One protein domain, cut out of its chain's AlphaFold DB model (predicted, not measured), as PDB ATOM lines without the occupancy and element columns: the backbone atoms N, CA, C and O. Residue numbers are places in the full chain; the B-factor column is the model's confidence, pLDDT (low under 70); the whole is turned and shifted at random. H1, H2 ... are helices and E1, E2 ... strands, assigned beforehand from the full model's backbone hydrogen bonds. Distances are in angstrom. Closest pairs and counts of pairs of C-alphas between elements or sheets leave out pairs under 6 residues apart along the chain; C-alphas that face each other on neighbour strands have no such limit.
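This is residues 3 to 105 of the 106 residues of an uncharacterized protein of Salmonella enterica subsp. enterica serovar Worthington (UniProt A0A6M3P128). One strongly twisted antiparallel sheet of six strands folds back on itself into two leaves only partly face to face, E1, E6 and E2 facing E4 and E5, with E3 as the hinge. Two short helices, H1 and H2, make a small cluster at one side of this folded sheet, where H2 only grazes it. The 103 printed residues include, along the chain, E1 E2 E3 E4 H1 H2 E5 E6, and the order across the sheet is E1 E6 E2 E3 E4 E5. The class is mostly strand; the whole is compact, with a radius of gyration of the C-alphas of 13.8 A and spans of 42 by 33 by 22 A.

Find C-alpha 24 at (37.633, 43.809, -39.787), where E3, residues 24 to 34, begins; it runs 25.1 A and bends by 71 degrees at residue 29. E4, residues 44 to 54, is 27.0 A long and bends by 61 degrees at residue 51. Look next at E5, residues 86 to 92, 19.5 A, and E2, residues 18 to 21, 10.1 A. E1, residues 3 to 8, spans 15.0 A from C-alpha 3 at (42.740, 41.413, -29.624). E6, residues 97 to 104, spans 18.8 A, bends by 64 degrees at residue 101 and ends with C-alpha 104 at (41.284, 41.374, -24.400). H1 is residues 67 to 72, 8.7 A, and H2 is residues 76 to 80, 8.4 A.

Start at the meander E2 E3 E4, each strand the antiparallel neighbour of the one before. In the hairpin E3 and E4, look for N 32 and O 46, 2.9 A apart; in the hairpin E2 and E3, for N 19 and O 26 at 2.8 A. E5, an edge strand, is antiparallel to E4, with N 47 and O 89 at 2.8 A. Beyond E2 comes E6, with N 20 and O 98 at 2.8 A, and then E1, the other edge strand, with N 6 and O 99 at 2.9 A; these pairs are within hydrogen-bond range. H1 and H2 touch, the closest C-alphas being those of Pro 67 and Ala 78, 5.0 A apart. H1 is not on the sheet, while H2 only grazes it with residues 77 to 80. In H1 every O i to N i+4 pair is within hydrogen-bond range; in H2 it is 0 of 1, beside 1 of 2 O i to N i+3 pairs.

The two C-alphas farthest apart, those of Pro 39 and Thr 105, are 45.3 A from each other. The printed part has no cut, and its one long link is residues 55 to 66, between E4 and H1. Mean pLDDT of the printed part is 82.2; look for values under 70 at residues 34 to 44, 55 to 58 and 103 to 105.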
ATOM      1  N   SER A   3      42.709  42.862 -29.431       75.19
ATOM      2  CA  SER A   3      42.740  41.413 -29.624       75.19
ATOM      3  C   SER A   3      44.192  40.980 -29.677       75.19
ATOM      4  O   SER A   3      44.984  41.601 -30.388       75.19
ATOM      5  N   ASP A   4      44.527  39.923 -28.946       85.94
ATOM      6  CA  ASP A   4      45.820  39.269 -29.095       85.94
ATOM      7  C   ASP A   4      45.765  38.418 -30.359       85.94
ATOM      8  O   ASP A   4      44.821  37.643 -30.562       85.94
ATOM      9  N   THR A   5      46.758  38.596 -31.227       90.50
ATOM     10  CA  THR A   5      46.816  37.914 -32.519       90.50
ATOM     11  C   THR A   5      48.152  37.219 -32.722       90.50
ATOM     12  O   THR A   5      49.175  37.656 -32.199       90.50
ATOM     13  N   GLU A   6      48.139  36.156 -33.518       93.00
ATOM     14  CA  GLU A   6      49.332  35.492 -34.038       93.00
ATOM     15  C   GLU A   6      49.320  35.467 -35.565       93.00
ATOM     16  O   GLU A   6      48.264  35.485 -36.202       93.00
ATOM     17  N   MET A   7      50.513  35.414 -36.158       92.75
ATOM     18  CA  MET A   7      50.673  35.335 -37.606       92.75
ATOM     19  C   MET A   7      50.729  33.875 -38.050       92.75
ATOM     20  O   MET A   7      51.752  33.212 -37.882       92.75
ATOM     21  N   VAL A   8      49.663  33.406 -38.690       90.19
ATOM     22  CA  VAL A   8      49.550  32.034 -39.209       90.19
ATOM     23  C   VAL A   8      49.360  32.032 -40.716       90.19
ATOM     24  O   VAL A   8      48.971  33.041 -41.311       90.19
ATOM     25  N   SER A   9      49.655  30.908 -41.357       87.75
ATOM     26  CA  SER A   9      49.250  30.676 -42.736       87.75
ATOM     27  C   SER A   9      47.763  30.329 -42.825       87.75
ATOM     28  O   SER A   9      47.237  29.666 -41.932       87.75
ATOM     29  N   PRO A  10      47.067  30.699 -43.918       86.44
ATOM     30  CA  PRO A  10      45.704  30.237 -44.169       86.44
ATOM     31  C   PRO A  10      45.536  28.711 -44.152       86.44
ATOM     32  O   PRO A  10      44.444  28.242 -43.861       86.44
ATOM     33  N   ILE A  11      46.592  27.931 -44.419       85.38
ATOM     34  CA  ILE A  11      46.524  26.458 -44.341       85.38
ATOM     35  C   ILE A  11      46.454  25.934 -42.897       85.38
ATOM     36  O   ILE A  11      46.137  24.771 -42.689       85.38
ATOM     37  N   GLU A  12      46.799  26.771 -41.915       87.88
ATOM     38  CA  GLU A  12      46.808  26.445 -40.482       87.88
ATOM     39  C   GLU A  12      45.513  26.892 -39.778       87.88
ATOM     40  O   GLU A  12      45.372  26.728 -38.561       87.88
ATOM     41  N   LEU A  13      44.586  27.503 -40.526       89.69
ATOM     42  CA  LEU A  13      43.294  27.948 -40.018       89.69
ATOM     43  C   LEU A  13      42.292  26.798 -39.963       89.69
ATOM     44  O   LEU A  13      42.268  25.933 -40.837       89.69
ATOM     45  N   HIS A  14      41.407  26.857 -38.975       91.50
ATOM     46  CA  HIS A  14      40.305  25.918 -38.797       91.50
ATOM     47  C   HIS A  14      38.956  26.636 -38.876       91.50
ATOM     48  O   HIS A  14      38.860  27.848 -38.684       91.50
ATOM     49  N   ILE A  15      37.888  25.889 -39.171       92.56
ATOM     50  CA  ILE A  15      36.522  26.418 -39.071       92.56
ATOM     51  C   ILE A  15      36.275  26.860 -37.623       92.56
ATOM     52  O   ILE A  15      36.583  26.123 -36.690       92.56
ATOM     53  N   GLY A  16      35.727  28.062 -37.453       92.06
ATOM     54  CA  GLY A  16      35.542  28.725 -36.162       92.06
ATOM     55  C   GLY A  16      36.700  29.638 -35.749       92.06
ATOM     56  O   GLY A  16      36.525  30.438 -34.832       92.06
ATOM     57  N   ASP A  17      37.855  29.592 -36.428       93.69
ATOM     58  CA  ASP A  17      38.937  30.538 -36.148       93.69
ATOM     59  C   ASP A  17      38.487  31.970 -36.457       93.69
ATOM     60  O   ASP A  17      37.876  32.260 -37.493       93.69
ATOM     61  N   HIS A  18      38.855  32.894 -35.573       92.88
ATOM     62  CA  HIS A  18      38.669  34.318 -35.793       92.88
ATOM     63  C   HIS A  18      39.926  34.934 -36.405       92.88
ATOM     64  O   HIS A  18      41.037  34.690 -35.943       92.88
ATOM     65  N   VAL A  19      39.765  35.768 -37.428       90.56
ATOM     66  CA  VAL A  19      40.878  36.393 -38.152       90.56
ATOM     67  C   VAL A  19      40.642  37.890 -38.267       90.56
ATOM     68  O   VAL A  19      39.545  38.331 -38.603       90.56
ATOM     69  N   GLN A  20      41.685  38.680 -38.023       89.00
ATOM     70  CA  GLN A  20      41.691  40.107 -38.315       89.00
ATOM     71  C   GLN A  20      42.385  40.379 -39.644       89.00
ATOM     72  O   GLN A  20      43.517  39.957 -39.886       89.00
ATOM     73  N   ARG A  21      41.701  41.112 -40.525       83.69
ATOM     74  CA  ARG A  21      42.260  41.548 -41.808       83.69
ATOM     75  C   ARG A  21      41.578  42.835 -42.261       83.69
ATOM     76  O   ARG A  21      40.384  42.999 -42.070       83.69
ATOM     77  N   HIS A  22      42.321  43.766 -42.856       82.75
ATOM     78  CA  HIS A  22      41.757  45.032 -43.362       82.75
ATOM     79  C   HIS A  22      40.913  45.826 -42.332       82.75
ATOM     80  O   HIS A  22      39.973  46.517 -42.711       82.75
ATOM     81  N   GLY A  23      41.229  45.726 -41.034       80.69
ATOM     82  CA  GLY A  23      40.470  46.404 -39.971       80.69
ATOM     83  C   GLY A  23      39.113  45.770 -39.640       80.69
ATOM     84  O   GLY A  23      38.314  46.378 -38.940       80.69
ATOM     85  N   ALA A  24      38.843  44.553 -40.111       85.06
ATOM     86  CA  ALA A  24      37.633  43.809 -39.787       85.06
ATOM     87  C   ALA A  24      37.951  42.467 -39.129       85.06
ATOM     88  O   ALA A  24      39.024  41.889 -39.331       85.06
ATOM     89  N   LEU A  25      36.985  41.992 -38.348       89.06
ATOM     90  CA  LEU A  25      36.985  40.695 -37.700       89.06
ATOM     91  C   LEU A  25      36.127  39.721 -38.507       89.06
ATOM     92  O   LEU A  25      34.955  39.985 -38.796       89.06
ATOM     93  N   PHE A  26      36.717  38.577 -38.830       91.19
ATOM     94  CA  PHE A  26      36.069  37.514 -39.576       91.19
ATOM     95  C   PHE A  26      36.077  36.203 -38.800       91.19
ATOM     96  O   PHE A  26      37.008  35.938 -38.049       91.19
ATOM     97  N   GLU A  27      35.079  35.366 -39.048       93.81
ATOM     98  CA  GLU A  27      34.977  33.987 -38.570       93.81
ATOM     99  C   GLU A  27      35.124  33.040 -39.758       93.81
ATOM    100  O   GLU A  27      34.408  33.183 -40.749       93.81
ATOM    101  N   VAL A  28      36.065  32.098 -39.706       93.06
ATOM    102  CA  VAL A  28      36.243  31.089 -40.758       93.06
ATOM    103  C   VAL A  28      35.050  30.136 -40.744       93.06
ATOM    104  O   VAL A  28      34.866  29.379 -39.799       93.06
ATOM    105  N   MET A  29      34.255  30.140 -41.814       94.38
ATOM    106  CA  MET A  29      33.044  29.315 -41.915       94.38
ATOM    107  C   MET A  29      33.239  28.083 -42.795       94.38
ATOM    108  O   MET A  29      32.527  27.094 -42.647       94.38
ATOM    109  N   HIS A  30      34.164  28.151 -43.749       91.06
ATOM    110  CA  HIS A  30      34.445  27.049 -44.657       91.06
ATOM    111  C   HIS A  30      35.896  27.100 -45.129       91.06
ATOM    112  O   HIS A  30      36.470  28.182 -45.269       91.06
ATOM    113  N   ILE A  31      36.483  25.936 -45.386       89.00
ATOM    114  CA  ILE A  31      37.839  25.805 -45.916       89.00
ATOM    115  C   ILE A  31      37.739  25.038 -47.222       89.00
ATOM    116  O   ILE A  31      37.267  23.906 -47.256       89.00
ATOM    117  N   VAL A  32      38.189  25.677 -48.293       84.50
ATOM    118  CA  VAL A  32      38.401  25.022 -49.575       84.50
ATOM    119  C   VAL A  32      39.880  24.692 -49.651       84.50
ATOM    120  O   VAL A  32      40.715  25.578 -49.863       84.50
ATOM    121  N   GLU A  33      40.208  23.422 -49.444       74.12
ATOM    122  CA  GLU A  33      41.536  22.924 -49.774       74.12
ATOM    123  C   GLU A  33      41.649  22.843 -51.293       74.12
ATOM    124  O   GLU A  33      40.804  22.250 -51.965       74.12
ATOM    125  N   SER A  34      42.665  23.489 -51.856       66.06
ATOM    126  CA  SER A  34      42.958  23.309 -53.266       66.06
ATOM    127  C   SER A  34      43.825  22.070 -53.425       66.06
ATOM    128  O   SER A  34      44.935  22.032 -52.898       66.06
ATOM    129  N   GLU A  35      43.396  21.130 -54.265       57.59
ATOM    130  CA  GLU A  35      44.260  20.097 -54.865       57.59
ATOM    131  C   GLU A  35      45.203  20.719 -55.916       57.59
ATOM    132  O   GLU A  35      45.441  20.159 -56.982       57.59
ATOM    133  N   CYS A  36      45.677  21.952 -55.691       52.03
ATOM    134  CA  CYS A  36      46.564  22.590 -56.650       52.03
ATOM    135  C   CYS A  36      47.933  21.926 -56.532       52.03
ATOM    136  O   CYS A  36      48.709  22.257 -55.636       52.03
ATOM    137  N   ASP A  37      48.228  21.033 -57.471       49.03
ATOM    138  CA  ASP A  37      49.585  20.616 -57.806       49.03
ATOM    139  C   ASP A  37      50.327  21.803 -58.435       49.03
ATOM    140  O   ASP A  37      50.626  21.847 -59.628       49.03
ATOM    141  N   ILE A  38      50.608  22.830 -57.630       56.34
ATOM    142  CA  ILE A  38      51.623  23.812 -57.995       56.34
ATOM    143  C   ILE A  38      52.938  23.025 -58.063       56.34
ATOM    144  O   ILE A  38      53.261  22.342 -57.084       56.34
ATOM    145  N   PRO A  39      53.708  23.104 -59.167       49.34
ATOM    146  CA  PRO A  39      55.013  22.457 -59.249       49.34
ATOM    147  C   PRO A  39      55.851  22.828 -58.017       49.34
ATOM    148  O   PRO A  39      56.186  23.996 -57.823       49.34
ATOM    149  N   GLY A  40      56.110  21.846 -57.146       57.50
ATOM    150  CA  GLY A  40      56.730  22.055 -55.829       57.50
ATOM    151  C   GLY A  40      55.877  21.678 -54.607       57.50
ATOM    152  O   GLY A  40      56.370  21.807 -53.492       57.50
ATOM    153  N   GLY A  41      54.634  21.201 -54.773       57.97
ATOM    154  CA  GLY A  41      53.831  20.623 -53.679       57.97
ATOM    155  C   GLY A  41      53.278  21.642 -52.673       57.97
ATOM    156  O   GLY A  41      53.002  21.310 -51.519       57.97
ATOM    157  N   ILE A  42      53.142  22.907 -53.079       60.41
ATOM    158  CA  ILE A  42      52.681  23.980 -52.196       60.41
ATOM    159  C   ILE A  42      51.165  23.866 -51.999       60.41
ATOM    160  O   ILE A  42      50.390  24.242 -52.878       60.41
ATOM    161  N   ARG A  43      50.736  23.410 -50.814       63.62
ATOM    162  CA  ARG A  43      49.319  23.424 -50.416       63.62
ATOM    163  C   ARG A  43      48.792  24.860 -50.391       63.62
ATOM    164  O   ARG A  43      49.393  25.749 -49.779       63.62
ATOM    165  N   VAL A  44      47.647  25.075 -51.036       66.19
ATOM    166  CA  VAL A  44      46.909  26.344 -51.007       66.19
ATOM    167  C   VAL A  44      45.562  26.100 -50.349       66.19
ATOM    168  O   VAL A  44      44.826  25.199 -50.751       66.19
ATOM    169  N   ALA A  45      45.230  26.929 -49.365       72.06
ATOM    170  CA  ALA A  45      43.908  26.956 -48.761       72.06
ATOM    171  C   ALA A  45      43.219  28.284 -49.084       72.06
ATOM    172  O   ALA A  45      43.838  29.356 -49.131       72.06
ATOM    173  N   ALA A  46      41.915  28.199 -49.312       81.94
ATOM    174  CA  ALA A  46      41.023  29.342 -49.342       81.94
ATOM    175  C   ALA A  46      40.044  29.219 -48.174       81.94
ATOM    176  O   ALA A  46      39.169  28.354 -48.169       81.94
ATOM    177  N   CYS A  47      40.192  30.092 -47.182       87.56
ATOM    178  CA  CYS A  47      39.276  30.180 -46.054       87.56
ATOM    179  C   CYS A  47      38.174  31.184 -46.390       87.56
ATOM    180  O   CYS A  47      38.434  32.334 -46.748       87.56
ATOM    181  N   ILE A  48      36.932  30.737 -46.296       88.56
ATOM    182  CA  ILE A  48      35.742  31.532 -46.563       88.56
ATOM    183  C   ILE A  48      35.233  32.021 -45.221       88.56
ATOM    184  O   ILE A  48      34.703  31.243 -44.424       88.56
ATOM    185  N   SER A  49      35.437  33.307 -44.963       89.38
ATOM    186  CA  SER A  49      35.249  33.868 -43.633       89.38
ATOM    187  C   SER A  49      34.135  34.904 -43.626       89.38
ATOM    188  O   SER A  49      34.126  35.825 -44.446       89.38
ATOM    189  N   ARG A  50      33.184  34.752 -42.705       91.75
ATOM    190  CA  ARG A  50      32.062  35.675 -42.511       91.75
ATOM    191  C   ARG A  50      32.540  36.902 -41.749       91.75
ATOM    192  O   ARG A  50      33.240  36.762 -40.754       91.75
ATOM    193  N   VAL A  51      32.139  38.093 -42.178       88.62
ATOM    194  CA  VAL A  51      32.343  39.328 -41.409       88.62
ATOM    195  C   VAL A  51      31.475  39.269 -40.150       88.62
ATOM    196  O   VAL A  51      30.254  39.180 -40.260       88.62
ATOM    197  N   ILE A  52      32.091  39.321 -38.968       89.31
ATOM    198  CA  ILE A  52      31.389  39.251 -37.670       89.31
ATOM    199  C   ILE A  52      31.602  40.485 -36.793       89.31
ATOM    200  O   ILE A  52      30.939  40.648 -35.774       89.31
ATOM    201  N   GLY A  53      32.515  41.370 -37.177       81.56
ATOM    202  CA  GLY A  53      32.742  42.605 -36.453       81.56
ATOM    203  C   GLY A  53      33.542  43.583 -37.284       81.56
ATOM    204  O   GLY A  53      34.457  43.204 -38.015       81.56
ATOM    205  N   ASP A  54      33.193  44.850 -37.147       71.12
ATOM    206  CA  ASP A  54      33.993  45.937 -37.670       71.12
ATOM    207  C   ASP A  54      34.852  46.486 -36.529       71.12
ATOM    208  O   ASP A  54      34.312  46.969 -35.533       71.12
ATOM    209  N   VAL A  55      36.177  46.352 -36.624       57.69
ATOM    210  CA  VAL A  55      37.067  46.953 -35.623       57.69
ATOM    211  C   VAL A  55      37.566  48.334 -36.053       57.69
ATOM    212  O   VAL A  55      37.937  49.076 -35.149       57.69
ATOM    213  N   THR A  56      37.492  48.705 -37.349       62.62
ATOM    214  CA  THR A  56      37.808  50.036 -37.951       62.62
ATOM    215  C   THR A  56      37.603  50.147 -39.500       62.62
ATOM    216  O   THR A  56      37.981  51.151 -40.102       62.62
ATOM    217  N   GLY A  57      37.122  49.116 -40.196       57.69
ATOM    218  CA  GLY A  57      37.518  48.665 -41.533       57.69
ATOM    219  C   GLY A  57      36.914  49.328 -42.782       57.69
ATOM    220  O   GLY A  57      35.723  49.266 -43.076       57.69
ATOM    221  N   ASN A  58      37.825  49.779 -43.648       69.12
ATOM    222  CA  ASN A  58      37.602  50.119 -45.056       69.12
ATOM    223  C   ASN A  58      37.711  48.879 -45.968       69.12
ATOM    224  O   ASN A  58      38.526  48.864 -46.895       69.12
ATOM    225  N   ILE A  59      36.944  47.808 -45.722       73.81
ATOM    226  CA  ILE A  59      36.936  46.680 -46.672       73.81
ATOM    227  C   ILE A  59      36.318  47.160 -47.995       73.81
ATOM    228  O   ILE A  59      35.178  47.641 -47.994       73.81
ATOM    229  N   PRO A  60      36.994  46.994 -49.148       77.19
ATOM    230  CA  PRO A  60      36.376  47.285 -50.431       77.19
ATOM    231  C   PRO A  60      35.133  46.410 -50.625       77.19
ATOM    232  O   PRO A  60      35.228  45.184 -50.663       77.19
ATOM    233  N   ARG A  61      33.954  47.024 -50.789       73.00
ATOM    234  CA  ARG A  61      32.682  46.287 -50.949       73.00
ATOM    235  C   ARG A  61      32.710  45.279 -52.100       73.00
ATOM    236  O   ARG A  61      32.064  44.245 -52.011       73.00
ATOM    237  N   GLY A  62      33.479  45.560 -53.153       81.25
ATOM    238  CA  GLY A  62      33.660  44.652 -54.290       81.25
ATOM    239  C   GLY A  62      34.417  43.359 -53.965       81.25
ATOM    240  O   GLY A  62      34.473  42.479 -54.813       81.25
ATOM    241  N   TRP A  63      35.008  43.238 -52.774       84.56
ATOM    242  CA  TRP A  63      35.722  42.038 -52.327       84.56
ATOM    243  C   TRP A  63      34.865  41.115 -51.457       84.56
ATOM    244  O   TRP A  63      35.305  40.017 -51.119       84.56
ATOM    245  N   LEU A  64      33.670  41.569 -51.068       89.19
ATOM    246  CA  LEU A  64      32.736  40.803 -50.258       89.19
ATOM    247  C   LEU A  64      31.659  40.183 -51.142       89.19
ATOM    248  O   LEU A  64      31.108  40.827 -52.037       89.19
ATOM    249  N   GLU A  65      31.316  38.937 -50.848       91.00
ATOM    250  CA  GLU A  65      30.255  38.210 -51.537       91.00
ATOM    251  C   GLU A  65      29.240  37.647 -50.542       91.00
ATOM    252  O   GLU A  65      29.559  37.366 -49.387       91.00
ATOM    253  N   THR A  66      27.998  37.486 -50.995       93.00
ATOM    254  CA  THR A  66      26.964  36.762 -50.249       93.00
ATOM    255  C   THR A  66      26.966  35.288 -50.659       93.00
ATOM    256  O   THR A  66      27.309  34.983 -51.808       93.00
ATOM    257  N   PRO A  67      26.500  34.369 -49.793       93.38
ATOM    258  CA  PRO A  67      26.341  32.959 -50.155       93.38
ATOM    259  C   PRO A  67      25.511  32.757 -51.429       93.38
ATOM    260  O   PRO A  67      25.854  31.938 -52.278       93.38
ATOM    261  N   LYS A  68      24.467  33.578 -51.620       94.12
ATOM    262  CA  LYS A  68      23.635  33.577 -52.830       94.12
ATOM    263  C   LYS A  68      24.454  33.835 -54.101       94.12
ATOM    264  O   LYS A  68      24.360  33.058 -55.043       94.12
ATOM    265  N   ARG A  69      25.295  34.877 -54.114       92.62
ATOM    266  CA  ARG A  69      26.154  35.201 -55.270       92.62
ATOM    267  C   ARG A  69      27.184  34.109 -55.558       92.62
ATOM    268  O   ARG A  69      27.460  33.812 -56.719       92.62
ATOM    269  N   MET A  70      27.737  33.496 -54.513       92.56
ATOM    270  CA  MET A  70      28.645  32.357 -54.667       92.56
ATOM    271  C   MET A  70      27.921  31.155 -55.291       92.56
ATOM    272  O   MET A  70      28.441  30.538 -56.223       92.56
ATOM    273  N   ALA A  71      26.706  30.850 -54.826       92.12
ATOM    274  CA  ALA A  71      25.883  29.766 -55.357       92.12
ATOM    275  C   ALA A  71      25.479  30.006 -56.824       92.12
ATOM    276  O   ALA A  71      25.585  29.091 -57.635       92.12
ATOM    277  N   GLU A  72      25.111  31.239 -57.191       94.31
ATOM    278  CA  GLU A  72      24.803  31.643 -58.577       94.31
ATOM    279  C   GLU A  72      25.980  31.405 -59.543       94.31
ATOM    280  O   GLU A  72      25.777  31.150 -60.727       94.31
ATOM    281  N   ARG A  73      27.219  31.423 -59.036       91.31
ATOM    282  CA  ARG A  73      28.443  31.092 -59.786       91.31
ATOM    283  C   ARG A  73      28.790  29.595 -59.797       91.31
ATOM    284  O   ARG A  73      29.828  29.223 -60.338       91.31
ATOM    285  N   GLY A  74      27.976  28.741 -59.176       90.50
ATOM    286  CA  GLY A  74      28.176  27.288 -59.132       90.50
ATOM    287  C   GLY A  74      28.942  26.760 -57.913       90.50
ATOM    288  O   GLY A  74      29.332  25.590 -57.896       90.50
ATOM    289  N   VAL A  75      29.161  27.574 -56.875       89.19
ATOM    290  CA  VAL A  75      29.818  27.126 -55.636       89.19
ATOM    291  C   VAL A  75      28.829  26.327 -54.779       89.19
ATOM    292  O   VAL A  75      28.044  26.894 -54.024       89.19
ATOM    293  N   LYS A  76      28.867  24.993 -54.888       88.81
ATOM    294  CA  LYS A  76      27.871  24.094 -54.270       88.81
ATOM    295  C   LYS A  76      27.777  24.206 -52.745       88.81
ATOM    296  O   LYS A  76      26.682  24.141 -52.206       88.81
ATOM    297  N   TRP A  77      28.898  24.389 -52.046       88.06
ATOM    298  CA  TRP A  77      28.906  24.510 -50.581       88.06
ATOM    299  C   TRP A  77      28.381  25.863 -50.085       88.06
ATOM    300  O   TRP A  77      28.116  26.019 -48.898       88.06
ATOM    301  N   ALA A  78      28.204  26.859 -50.958       90.88
ATOM    302  CA  ALA A  78      27.756  28.177 -50.520       90.88
ATOM    303  C   ALA A  78      26.329  28.145 -49.958       90.88
ATOM    304  O   ALA A  78      26.011  28.914 -49.060       90.88
ATOM    305  N   THR A  79      25.473  27.230 -50.422       89.69
ATOM    306  CA  THR A  79      24.085  27.126 -49.947       89.69
ATOM    307  C   THR A  79      23.964  26.645 -48.503       89.69
ATOM    308  O   THR A  79      22.891  26.777 -47.925       89.69
ATOM    309  N   SER A  80      25.026  26.083 -47.913       91.06
ATOM    310  CA  SER A  80      25.045  25.689 -46.499       91.06
ATOM    311  C   SER A  80      25.592  26.777 -45.573       91.06
ATOM    312  O   SER A  80      25.669  26.562 -44.366       91.06
ATOM    313  N   LEU A  81      26.012  27.925 -46.113       92.69
ATOM    314  CA  LEU A  81      26.485  29.041 -45.305       92.69
ATOM    315  C   LEU A  81      25.310  29.885 -44.783       92.69
ATOM    316  O   LEU A  81      24.356  30.120 -45.529       92.69
ATOM    317  N   PRO A  82      25.380  30.386 -43.536       92.88
ATOM    318  CA  PRO A  82      24.397  31.336 -43.030       92.88
ATOM    319  C   PRO A  82      24.432  32.654 -43.817       92.88
ATOM    320  O   PRO A  82      25.422  32.991 -44.467       92.88
ATOM    321  N   GLU A  83      23.353  33.432 -43.739       91.62
ATOM    322  CA  GLU A  83      23.316  34.762 -44.351       91.62
ATOM    323  C   GLU A  83      24.427  35.670 -43.795       91.62
ATOM    324  O   GLU A  83      24.758  35.641 -42.606       91.62
ATOM    325  N   GLY A  84      25.022  36.482 -44.671       90.75
ATOM    326  CA  GLY A  84      26.096  37.399 -44.303       90.75
ATOM    327  C   GLY A  84      26.959  37.837 -45.481       90.75
ATOM    328  O   GLY A  84      26.727  37.461 -46.633       90.75
ATOM    329  N   LEU A  85      27.973  38.646 -45.167       91.19
ATOM    330  CA  LEU A  85      29.031  39.041 -46.092       91.19
ATOM    331  C   LEU A  85      30.283  38.220 -45.815       91.19
ATOM    332  O   LEU A  85      30.721  38.105 -44.671       91.19
ATOM    333  N   TYR A  86      30.860  37.677 -46.878       91.31
ATOM    334  CA  TYR A  86      31.984  36.765 -46.809       91.31
ATOM    335  C   TYR A  86      33.181  37.307 -47.567       91.31
ATOM    336  O   TYR A  86      33.046  37.864 -48.657       91.31
ATOM    337  N   PHE A  87      34.356  37.086 -46.995       89.25
ATOM    338  CA  PHE A  87      35.644  37.381 -47.595       89.25
ATOM    339  C   PHE A  87      36.419  36.083 -47.818       89.25
ATOM    340  O   PHE A  87      36.423  35.190 -46.971       89.25
ATOM    341  N   ASN A  88      37.079  35.977 -48.970       87.88
ATOM    342  CA  ASN A  88      37.890  34.816 -49.314       87.88
ATOM    343  C   ASN A  88      39.360  35.082 -48.963       87.88
ATOM    344  O   ASN A  88      40.076  35.785 -49.682       87.88
ATOM    345  N   ILE A  89      39.809  34.508 -47.853       84.19
ATOM    346  CA  ILE A  89      41.195  34.546 -47.403       84.19
ATOM    347  C   ILE A  89      41.957  33.439 -48.132       84.19
ATOM    348  O   ILE A  89      41.928  32.278 -47.734       84.19
ATOM    349  N   ARG A  90      42.666  33.806 -49.198       80.50
ATOM    350  CA  ARG A  90      43.531  32.881 -49.945       80.50
ATOM    351  C   ARG A  90      44.972  32.975 -49.475       80.50
ATOM    352  O   ARG A  90      45.472  34.080 -49.240       80.50
ATOM    353  N   GLY A  91      45.658  31.840 -49.427       76.38
ATOM    354  CA  GLY A  91      47.107  31.820 -49.281       76.38
ATOM    355  C   GLY A  91      47.707  30.421 -49.255       76.38
ATOM    356  O   GLY A  91      47.011  29.416 -49.144       76.38
ATOM    357  N   ASN A  92      49.029  30.388 -49.377       76.44
ATOM    358  CA  ASN A  92      49.850  29.198 -49.198       76.44
ATOM    359  C   ASN A  92      50.546  29.226 -47.827       76.44
ATOM    360  O   ASN A  92      50.377  30.182 -47.066       76.44
ATOM    361  N   ALA A  93      51.393  28.229 -47.551       72.62
ATOM    362  CA  ALA A  93      52.209  28.130 -46.333       72.62
ATOM    363  C   ALA A  93      53.005  29.408 -45.970       72.62
ATOM    364  O   ALA A  93      53.314  29.644 -44.802       72.62
ATOM    365  N   HIS A  94      53.324  30.256 -46.952       76.81
ATOM    366  CA  HIS A  94      54.097  31.486 -46.758       76.81
ATOM    367  C   HIS A  94      53.230  32.736 -46.580       76.81
ATOM    368  O   HIS A  94      53.722  33.746 -46.079       76.81
ATOM    369  N   ALA A  95      51.950  32.691 -46.966       81.12
ATOM    370  CA  ALA A  95      51.014  33.770 -46.680       81.12
ATOM    371  C   ALA A  95      50.825  33.902 -45.166       81.12
ATOM    372  O   ALA A  95      50.884  32.911 -44.442       81.12
ATOM    373  N   LYS A  96      50.598  35.126 -44.685       86.00
ATOM    374  CA  LYS A  96      50.434  35.405 -43.258       86.00
ATOM    375  C   LYS A  96      49.159  36.200 -43.008       86.00
ATOM    376  O   LYS A  96      48.900  37.196 -43.683       86.00
ATOM    377  N   VAL A  97      48.370  35.743 -42.044       88.38
ATOM    378  CA  VAL A  97      47.137  36.377 -41.568       88.38
ATOM    379  C   VAL A  97      47.123  36.406 -40.044       88.38
ATOM    380  O   VAL A  97      47.728  35.548 -39.406       88.38
ATOM    381  N   SER A  98      46.452  37.400 -39.466       91.06
ATOM    382  CA  SER A  98      46.389  37.589 -38.016       91.06
ATOM    383  C   SER A  98      45.218  36.798 -37.432       91.06
ATOM    384  O   SER A  98      44.084  37.280 -37.443       91.06
ATOM    385  N   ARG A  99      45.468  35.581 -36.939       93.19
ATOM    386  CA  ARG A  99      44.465  34.811 -36.185       93.19
ATOM    387  C   ARG A  99      44.333  35.401 -34.786       93.19
ATOM    388  O   ARG A  99      45.335  35.682 -34.139       93.19
ATOM    389  N   VAL A 100      43.105  35.602 -34.326       90.62
ATOM    390  CA  VAL A 100      42.795  36.075 -32.976       90.62
ATOM    391  C   VAL A 100      42.870  34.898 -32.012       90.62
ATOM    392  O   VAL A 100      42.149  33.920 -32.178       90.62
ATOM    393  N   ILE A 101      43.711  35.017 -30.987       88.38
ATOM    394  CA  ILE A 101      43.886  33.993 -29.946       88.38
ATOM    395  C   ILE A 101      43.024  34.320 -28.723       88.38
ATOM    396  O   ILE A 101      42.493  33.431 -28.060       88.38
ATOM    397  N   ARG A 102      42.866  35.611 -28.411       81.00
ATOM    398  CA  ARG A 102      42.085  36.071 -27.262       81.00
ATOM    399  C   ARG A 102      41.527  37.469 -27.502       81.00
ATOM    400  O   ARG A 102      42.232  38.364 -27.965       81.00
ATOM    401  N   ASN A 103      40.268  37.675 -27.122       66.00
ATOM    402  CA  ASN A 103      39.713  39.019 -26.979       66.00
ATOM    403  C   ASN A 103      40.137  39.579 -25.619       66.00
ATOM    404  O   ASN A 103      39.792  39.013 -24.580       66.00
ATOM    405  N   VAL A 104      40.895  40.674 -25.624       53.81
ATOM    406  CA  VAL A 104      41.284  41.374 -24.400       53.81
ATOM    407  C   VAL A 104      40.183  42.382 -24.082       53.81
ATOM    408  O   VAL A 104      40.082  43.454 -24.688       53.81
ATOM    409  N   THR A 105      39.305  42.007 -23.156       50.50
ATOM    410  CA  THR A 105      38.456  42.958 -22.436       50.50
ATOM    411  C   THR A 105      39.331  43.658 -21.404       50.50
ATOM    412  O   THR A 105      39.806  43.003 -20.475       50.50
TER     413      THR A 105